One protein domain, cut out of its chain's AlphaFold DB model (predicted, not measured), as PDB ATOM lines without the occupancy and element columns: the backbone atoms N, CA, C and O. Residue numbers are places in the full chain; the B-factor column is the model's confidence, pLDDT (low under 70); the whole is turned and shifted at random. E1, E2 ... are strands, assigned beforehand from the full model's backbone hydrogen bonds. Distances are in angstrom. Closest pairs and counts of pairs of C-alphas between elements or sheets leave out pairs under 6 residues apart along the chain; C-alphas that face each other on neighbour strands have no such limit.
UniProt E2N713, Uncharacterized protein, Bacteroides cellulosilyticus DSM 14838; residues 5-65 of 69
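This is residues 5 to 65 of the 69 residues of an uncharacterized protein of Bacteroides cellulosilyticus DSM 14838 (UniProt E2N713). With little regular structure, this flat domain joins a small ladder, E1 beside E4, to the hairpin E2-E3, while the long unnamed stretch 43 to 65 loops out and folds back to E4. Short antiparallel pairings add residues 14 to 15 to E1 and 63 to 64 to E4. The 61 printed residues hold four named strands, E1 to E4, and no named helix; the class is all strand, with 17 residues in named elements. It is only just compact, close to loose, with a radius of gyration of the C-alphas of 12.2 A, and spans 35 by 31 by 16 A.

E1, residues 5 to 7, is antiparallel to E4, residues 39 to 42, at 167 degrees; N 7 and O 39 are 2.9 A apart, within hydrogen-bond range. E2, residues 17 to 21, and E3, residues 26 to 30, form an antiparallel hairpin at 156 degrees, with N 21 and O 26 2.8 A apart, within hydrogen-bond range. The closest C-alphas of E1 and E3, Ile 6 and Val 29, are 7.6 A apart. E2 and E4 are apart.

C-alpha 5 begins E1 at (180.341, 162.950, 158.963). E2 is 13.0 A long, E3 12.9 A and E4 10.5 A, ending at C-alpha 42, (177.581, 168.752, 158.037).

The C-alphas of Asn 10 and Gly 56, the two farthest apart, are 35.5 A apart. The printed part has no cut, no link is long, and no printed residue is under 70 in pLDDT.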
ATOM      1  N   GLU A   5     179.423 163.756 158.175       98.06
ATOM      2  CA  GLU A   5     180.341 162.950 158.963       98.06
ATOM      3  C   GLU A   5     179.705 162.635 160.317       98.06
ATOM      4  O   GLU A   5     178.975 163.454 160.880       98.06
ATOM      5  N   ILE A   6     179.975 161.440 160.835       98.19
ATOM      6  CA  ILE A   6     179.386 160.936 162.079       98.19
ATOM      7  C   ILE A   6     180.470 160.344 162.975       98.19
ATOM      8  O   ILE A   6     181.444 159.774 162.478       98.19
ATOM      9  N   SER A   7     180.313 160.491 164.286       98.00
ATOM     10  CA  SER A   7     181.208 159.915 165.292       98.00
ATOM     11  C   SER A   7     180.431 159.282 166.445       98.00
ATOM     12  O   SER A   7     179.259 159.595 166.685       98.00
ATOM     13  N   GLY A   8     181.092 158.349 167.132       96.31
ATOM     14  CA  GLY A   8     180.650 157.809 168.418       96.31
ATOM     15  C   GLY A   8     181.385 158.481 169.578       96.31
ATOM     16  O   GLY A   8     181.955 159.561 169.424       96.31
ATOM     17  N   ASP A   9     181.451 157.815 170.733       94.88
ATOM     18  CA  ASP A   9     182.091 158.368 171.943       94.88
ATOM     19  C   ASP A   9     183.598 158.641 171.789       94.88
ATOM     20  O   ASP A   9     184.174 159.441 172.524       94.88
ATOM     21  N   ASN A  10     184.254 158.008 170.813       94.00
ATOM     22  CA  ASN A  10     185.676 158.216 170.532       94.00
ATOM     23  C   ASN A  10     185.984 159.566 169.857       94.00
ATOM     24  O   ASN A  10     187.157 159.872 169.645       94.00
ATOM     25  N   LYS A  11     184.957 160.350 169.495       95.00
ATOM     26  CA  LYS A  11     185.062 161.651 168.812       95.00
ATOM     27  C   LYS A  11     185.783 161.613 167.458       95.00
ATOM     28  O   LYS A  11     186.163 162.652 166.920       95.00
ATOM     29  N   VAL A  12     185.961 160.425 166.878       95.50
ATOM     30  CA  VAL A  12     186.553 160.258 165.548       95.50
ATOM     31  C   VAL A  12     185.435 160.310 164.515       95.50
ATOM     32  O   VAL A  12     184.554 159.453 164.491       95.50
ATOM     33  N   PHE A  13     185.464 161.335 163.664       96.75
ATOM     34  CA  PHE A  13     184.468 161.532 162.616       96.75
ATOM     35  C   PHE A  13     184.822 160.741 161.356       96.75
ATOM     36  O   PHE A  13     185.928 160.843 160.825       96.75
ATOM     37  N   HIS A  14     183.852 159.978 160.861       97.38
ATOM     38  CA  HIS A  14     183.947 159.203 159.629       97.38
ATOM     39  C   HIS A  14     182.962 159.739 158.589       97.38
ATOM     40  O   HIS A  14     181.855 160.145 158.948       97.38
ATOM     41  N   LYS A  15     183.329 159.684 157.297       97.38
ATOM     42  CA  LYS A  15     182.385 159.953 156.198       97.38
ATOM     43  C   LYS A  15     181.165 159.046 156.359       97.38
ATOM     44  O   LYS A  15     181.314 157.843 156.599       97.38
ATOM     45  N   ALA A  16     179.986 159.638 156.235       97.44
ATOM     46  CA  ALA A  16     178.718 158.957 156.405       97.44
ATOM     47  C   ALA A  16     177.895 158.988 155.114       97.44
ATOM     48  O   ALA A  16     177.972 159.938 154.334       97.44
ATOM     49  N   ASP A  17     177.085 157.954 154.924       97.12
ATOM     50  CA  ASP A  17     176.047 157.930 153.905       97.12
ATOM     51  C   ASP A  17     174.821 158.656 154.455       97.12
ATOM     52  O   ASP A  17     174.345 158.343 155.552       97.12
ATOM     53  N   ALA A  18     174.313 159.636 153.707       97.31
ATOM     54  CA  ALA A  18     173.181 160.442 154.144       97.31
ATOM     55  C   ALA A  18     172.158 160.699 153.034       97.31
ATOM     56  O   ALA A  18     172.525 160.970 151.882       97.31
ATOM     57  N   TYR A  19     170.878 160.662 153.405       96.25
ATOM     58  CA  TYR A  19     169.731 160.936 152.536       96.25
ATOM     59  C   TYR A  19     168.608 161.651 153.303       96.25
ATOM     60  O   TYR A  19     168.598 161.660 154.534       96.25
ATOM     61  N   ILE A  20     167.677 162.266 152.573       95.25
ATOM     62  CA  ILE A  20     166.492 162.917 153.144       95.25
ATOM     63  C   ILE A  20     165.339 161.909 153.136       95.25
ATOM     64  O   ILE A  20     164.984 161.375 152.087       95.25
ATOM     65  N   ASP A  21     164.775 161.637 154.309       96.00
ATOM     66  CA  ASP A  21     163.475 160.987 154.459       96.00
ATOM     67  C   ASP A  21     162.404 162.082 154.369       96.00
ATOM     68  O   ASP A  21     162.145 162.798 155.340       96.00
ATOM     69  N   GLU A  22     161.843 162.248 153.170       90.94
ATOM     70  CA  GLU A  22     160.851 163.283 152.847       90.94
ATOM     71  C   GLU A  22     159.548 163.115 153.641       90.94
ATOM     72  O   GLU A  22     158.904 164.103 153.986       90.94
ATOM     73  N   GLU A  23     159.164 161.881 153.984       93.62
ATOM     74  CA  GLU A  23     157.942 161.624 154.755       93.62
ATOM     75  C   GLU A  23     158.073 162.133 156.192       93.62
ATOM     76  O   GLU A  23     157.113 162.648 156.766       93.62
ATOM     77  N   LYS A  24     159.271 162.007 156.777       93.81
ATOM     78  CA  LYS A  24     159.552 162.472 158.143       93.81
ATOM     79  C   LYS A  24     160.129 163.884 158.206       93.81
ATOM     80  O   LYS A  24     160.203 164.450 159.296       93.81
ATOM     81  N   GLY A  25     160.564 164.447 157.079       91.25
ATOM     82  CA  GLY A  25     161.283 165.720 157.043       91.25
ATOM     83  C   GLY A  25     162.621 165.655 157.786       91.25
ATOM     84  O   GLY A  25     163.024 166.623 158.431       91.25
ATOM     85  N   THR A  26     163.299 164.505 157.745       94.00
ATOM     86  CA  THR A  26     164.536 164.257 158.501       94.00
ATOM     87  C   THR A  26     165.674 163.821 157.596       94.00
ATOM     88  O   THR A  26     165.467 163.066 156.651       94.00
ATOM     89  N   VAL A  27     166.901 164.216 157.933       95.69
ATOM     90  CA  VAL A  27     168.100 163.641 157.317       95.69
ATOM     91  C   VAL A  27     168.493 162.379 158.076       95.69
ATOM     92  O   VAL A  27     168.766 162.430 159.273       95.69
ATOM     93  N   VAL A  28     168.565 161.256 157.369       97.00
ATOM     94  CA  VAL A  28     169.076 159.994 157.904       97.00
ATOM     95  C   VAL A  28     170.553 159.888 157.552       97.00
ATOM     96  O   VAL A  28     170.923 160.019 156.386       97.00
ATOM     97  N   VAL A  29     171.394 159.654 158.560       97.50
ATOM     98  CA  VAL A  29     172.854 159.558 158.431       97.50
ATOM     99  C   VAL A  29     173.308 158.222 159.003       97.50
ATOM    100  O   VAL A  29     172.970 157.886 160.136       97.50
ATOM    101  N   THR A  30     174.077 157.454 158.236       96.69
ATOM    102  CA  THR A  30     174.563 156.129 158.644       96.69
ATOM    103  C   THR A  30     176.040 155.952 158.302       96.69
ATOM    104  O   THR A  30     176.548 156.524 157.341       96.69
ATOM    105  N   CYS A  31     176.764 155.166 159.100       97.06
ATOM    106  CA  CYS A  31     178.156 154.827 158.819       97.06
ATOM    107  C   CYS A  31     178.480 153.442 159.375       97.06
ATOM    108  O   CYS A  31     178.337 153.195 160.568       97.06
ATOM    109  N   LYS A  32     178.993 152.550 158.524       96.00
ATOM    110  CA  LYS A  32     179.351 151.177 158.918       96.00
ATOM    111  C   LYS A  32     180.472 151.080 159.961       96.00
ATOM    112  O   LYS A  32     180.671 150.017 160.536       96.00
ATOM    113  N   TYR A  33     181.228 152.159 160.170       95.12
ATOM    114  CA  TYR A  33     182.342 152.207 161.123       95.12
ATOM    115  C   TYR A  33     181.938 152.758 162.497       95.12
ATOM    116  O   TYR A  33     182.739 152.712 163.424       95.12
ATOM    117  N   VAL A  34     180.711 153.270 162.638       96.94
ATOM    118  CA  VAL A  34     180.211 153.889 163.869       96.94
ATOM    119  C   VAL A  34     178.965 153.134 164.318       96.94
ATOM    120  O   VAL A  34     177.862 153.409 163.859       96.94
ATOM    121  N   ALA A  35     179.157 152.149 165.198       94.44
ATOM    122  CA  ALA A  35     178.072 151.300 165.694       94.44
ATOM    123  C   ALA A  35     177.091 152.059 166.603       94.44
ATOM    124  O   ALA A  35     175.888 151.827 166.540       94.44
ATOM    125  N   GLU A  36     177.605 152.989 167.413       96.31
ATOM    126  CA  GLU A  36     176.815 153.824 168.321       96.31
ATOM    127  C   GLU A  36     177.041 155.308 168.005       96.31
ATOM    128  O   GLU A  36     177.975 155.920 168.531       96.31
ATOM    129  N   PRO A  37     176.221 155.903 167.123       96.94
ATOM    130  CA  PRO A  37     176.321 157.318 166.801       96.94
ATOM    131  C   PRO A  37     176.028 158.220 168.000       96.94
ATOM    132  O   PRO A  37     175.038 158.023 168.705       96.94
ATOM    133  N   LYS A  38     176.864 159.243 168.195       97.44
ATOM    134  CA  LYS A  38     176.706 160.264 169.245       97.44
ATOM    135  C   LYS A  38     176.693 161.683 168.694       97.44
ATOM    136  O   LYS A  38     176.000 162.532 169.240       97.44
ATOM    137  N   ALA A  39     177.428 161.930 167.611       97.69
ATOM    138  CA  ALA A  39     177.540 163.253 167.013       97.69
ATOM    139  C   ALA A  39     177.540 163.188 165.486       97.69
ATOM    140  O   ALA A  39     178.159 162.306 164.890       97.69
ATOM    141  N   VAL A  40     176.886 164.160 164.855       97.81
ATOM    142  CA  VAL A  40     176.865 164.375 163.406       97.81
ATOM    143  C   VAL A  40     177.357 165.787 163.121       97.81
ATOM    144  O   VAL A  40     177.067 166.724 163.864       97.81
ATOM    145  N   ARG A  41     178.063 165.959 162.008       97.75
ATOM    146  CA  ARG A  41     178.372 167.278 161.456       97.75
ATOM    147  C   ARG A  41     178.167 167.307 159.950       97.75
ATOM    148  O   ARG A  41     178.302 166.289 159.270       97.75
ATOM    149  N   TYR A  42     177.841 168.487 159.446       97.88
ATOM    150  CA  TYR A  42     177.581 168.752 158.037       97.88
ATOM    151  C   TYR A  42     178.436 169.920 157.555       97.88
ATOM    152  O   TYR A  42     178.576 170.923 158.258       97.88
ATOM    153  N   ALA A  43     178.975 169.796 156.337       97.25
ATOM    154  CA  ALA A  43     179.755 170.847 155.680       97.25
ATOM    155  C   ALA A  43     180.954 171.336 156.525       97.25
ATOM    156  O   ALA A  43     181.312 172.510 156.502       97.25
ATOM    157  N   PHE A  44     181.587 170.429 157.276       94.94
ATOM    158  CA  PHE A  44     182.664 170.742 158.221       94.94
ATOM    159  C   PHE A  44     184.054 170.712 157.555       94.94
ATOM    160  O   PHE A  44     184.928 169.929 157.923       94.94
ATOM    161  N   LYS A  45     184.228 171.524 156.506       92.44
ATOM    162  CA  LYS A  45     185.479 171.702 155.743       92.44
ATOM    163  C   LYS A  45     185.630 173.172 155.346       92.44
ATOM    164  O   LYS A  45     184.630 173.881 155.292       92.44
ATOM    165  N   ASP A  46     186.846 173.594 154.994       92.19
ATOM    166  CA  ASP A  46     187.166 174.988 154.636       92.19
ATOM    167  C   ASP A  46     186.264 175.562 153.534       92.19
ATOM    168  O   ASP A  46     185.854 176.720 153.584       92.19
ATOM    169  N   PHE A  47     185.943 174.744 152.528       93.06
ATOM    170  CA  PHE A  47     185.033 175.108 151.453       93.06
ATOM    171  C   PHE A  47     184.269 173.887 150.950       93.06
ATOM    172  O   PHE A  47     184.852 172.828 150.705       93.06
ATOM    173  N   VAL A  48     182.964 174.055 150.743       94.19
ATOM    174  CA  VAL A  48     182.087 173.039 150.159       94.19
ATOM    175  C   VAL A  48     181.002 173.693 149.309       94.19
ATOM    176  O   VAL A  48     180.606 174.834 149.543       94.19
ATOM    177  N   LYS A  49     180.474 172.940 148.342       95.31
ATOM    178  CA  LYS A  49     179.233 173.293 147.650       95.31
ATOM    179  C   LYS A  49     178.067 172.653 148.398       95.31
ATOM    180  O   LYS A  49     178.066 171.440 148.552       95.31
ATOM    181  N   ALA A  50     177.104 173.452 148.854       93.12
ATOM    182  CA  ALA A  50     175.980 172.953 149.643       93.12
ATOM    183  C   ALA A  50     175.166 171.881 148.897       93.12
ATOM    184  O   ALA A  50     174.888 172.013 147.703       93.12
ATOM    185  N   GLU A  51     174.767 170.848 149.638       94.81
ATOM    186  CA  GLU A  51     173.949 169.729 149.152       94.81
ATOM    187  C   GLU A  51     172.616 169.613 149.900       94.81
ATOM    188  O   GLU A  51     171.654 169.081 149.354       94.81
ATOM    189  N   LEU A  52     172.550 170.121 151.134       95.12
ATOM    190  CA  LEU A  52     171.336 170.181 151.935       95.12
ATOM    191  C   LEU A  52     170.697 171.567 151.824       95.12
ATOM    192  O   LEU A  52     171.342 172.586 152.086       95.12
ATOM    193  N   PHE A  53     169.411 171.583 151.489       94.56
ATOM    194  CA  PHE A  53     168.603 172.786 151.355       94.56
ATOM    195  C   PHE A  53     167.393 172.686 152.277       94.56
ATOM    196  O   PHE A  53     166.779 171.628 152.399       94.56
ATOM    197  N   GLY A  54     167.068 173.789 152.949       89.50
ATOM    198  CA  GLY A  54     165.844 173.881 153.737       89.50
ATOM    199  C   GLY A  54     164.609 173.988 152.842       89.50
ATOM    200  O   GLY A  54     164.706 174.212 151.636       89.50
ATOM    201  N   THR A  55     163.425 173.926 153.448       87.81
ATOM    202  CA  THR A  55     162.135 174.044 152.738       87.81
ATOM    203  C   THR A  55     161.962 175.374 151.999       87.81
ATOM    204  O   THR A  55     161.242 175.443 151.008       87.81
ATOM    205  N   GLY A  56     162.657 176.430 152.435       90.19
ATOM    206  CA  GLY A  56     162.710 177.723 151.742       90.19
ATOM    207  C   GLY A  56     163.636 177.764 150.520       90.19
ATOM    208  O   GLY A  56     163.829 178.837 149.957       90.19
ATOM    209  N   GLY A  57     164.265 176.645 150.137       91.75
ATOM    210  CA  GLY A  57     165.198 176.564 149.005       91.75
ATOM    211  C   GLY A  57     166.572 177.188 149.265       91.75
ATOM    212  O   GLY A  57     167.400 177.259 148.358       91.75
ATOM    213  N   LEU A  58     166.835 177.634 150.495       95.81
ATOM    214  CA  LEU A  58     168.133 178.165 150.907       95.81
ATOM    215  C   LEU A  58     169.055 177.036 151.383       95.81
ATOM    216  O   LEU A  58     168.574 176.083 152.008       95.81
ATOM    217  N   PRO A  59     170.371 177.132 151.121       96.00
ATOM    218  CA  PRO A  59     171.324 176.147 151.605       96.00
ATOM    219  C   PRO A  59     171.375 176.168 153.132       96.00
ATOM    220  O   PRO A  59     171.396 177.230 153.758       96.00
ATOM    221  N   VAL A  60     171.424 174.984 153.733       95.19
ATOM    222  CA  VAL A  60     171.644 174.847 155.173       95.19
ATOM    223  C   VAL A  60     173.102 175.187 155.482       95.19
ATOM    224  O   VAL A  60     174.011 174.752 154.771       95.19
ATOM    225  N   SER A  61     173.321 175.986 156.529       95.50
ATOM    226  CA  SER A  61     174.668 176.318 157.008       95.50
ATOM    227  C   SER A  61     175.387 175.074 157.531       95.50
ATOM    228  O   SER A  61     174.751 174.091 157.914       95.50
ATOM    229  N   SER A  62     176.716 175.116 157.592       96.06
ATOM    230  CA  SER A  62     177.476 174.110 158.334       96.06
ATOM    231  C   SER A  62     177.024 174.061 159.796       96.06
ATOM    232  O   SER A  62     176.677 175.084 160.392       96.06
ATOM    233  N   PHE A  63     176.995 172.854 160.359       95.62
ATOM    234  CA  PHE A  63     176.616 172.620 161.751       95.62
ATOM    235  C   PHE A  63     177.276 171.353 162.301       95.62
ATOM    236  O   PHE A  63     177.743 170.494 161.547       95.62
ATOM    237  N   ARG A  64     177.265 171.228 163.628       96.25
ATOM    238  CA  ARG A  64     177.566 170.006 164.385       96.25
ATOM    239  C   ARG A  64     176.520 169.832 165.485       96.25
ATOM    240  O   ARG A  64     175.899 170.815 165.878       96.25
ATOM    241  N   THR A  65     176.297 168.603 165.935       96.69
ATOM    242  CA  THR A  65     175.270 168.281 166.946       96.69
ATOM    243  C   THR A  65     175.837 168.025 168.337       96.69
ATOM    244  O   THR A  65     175.084 167.662 169.232       96.69
TER     245      THR A  65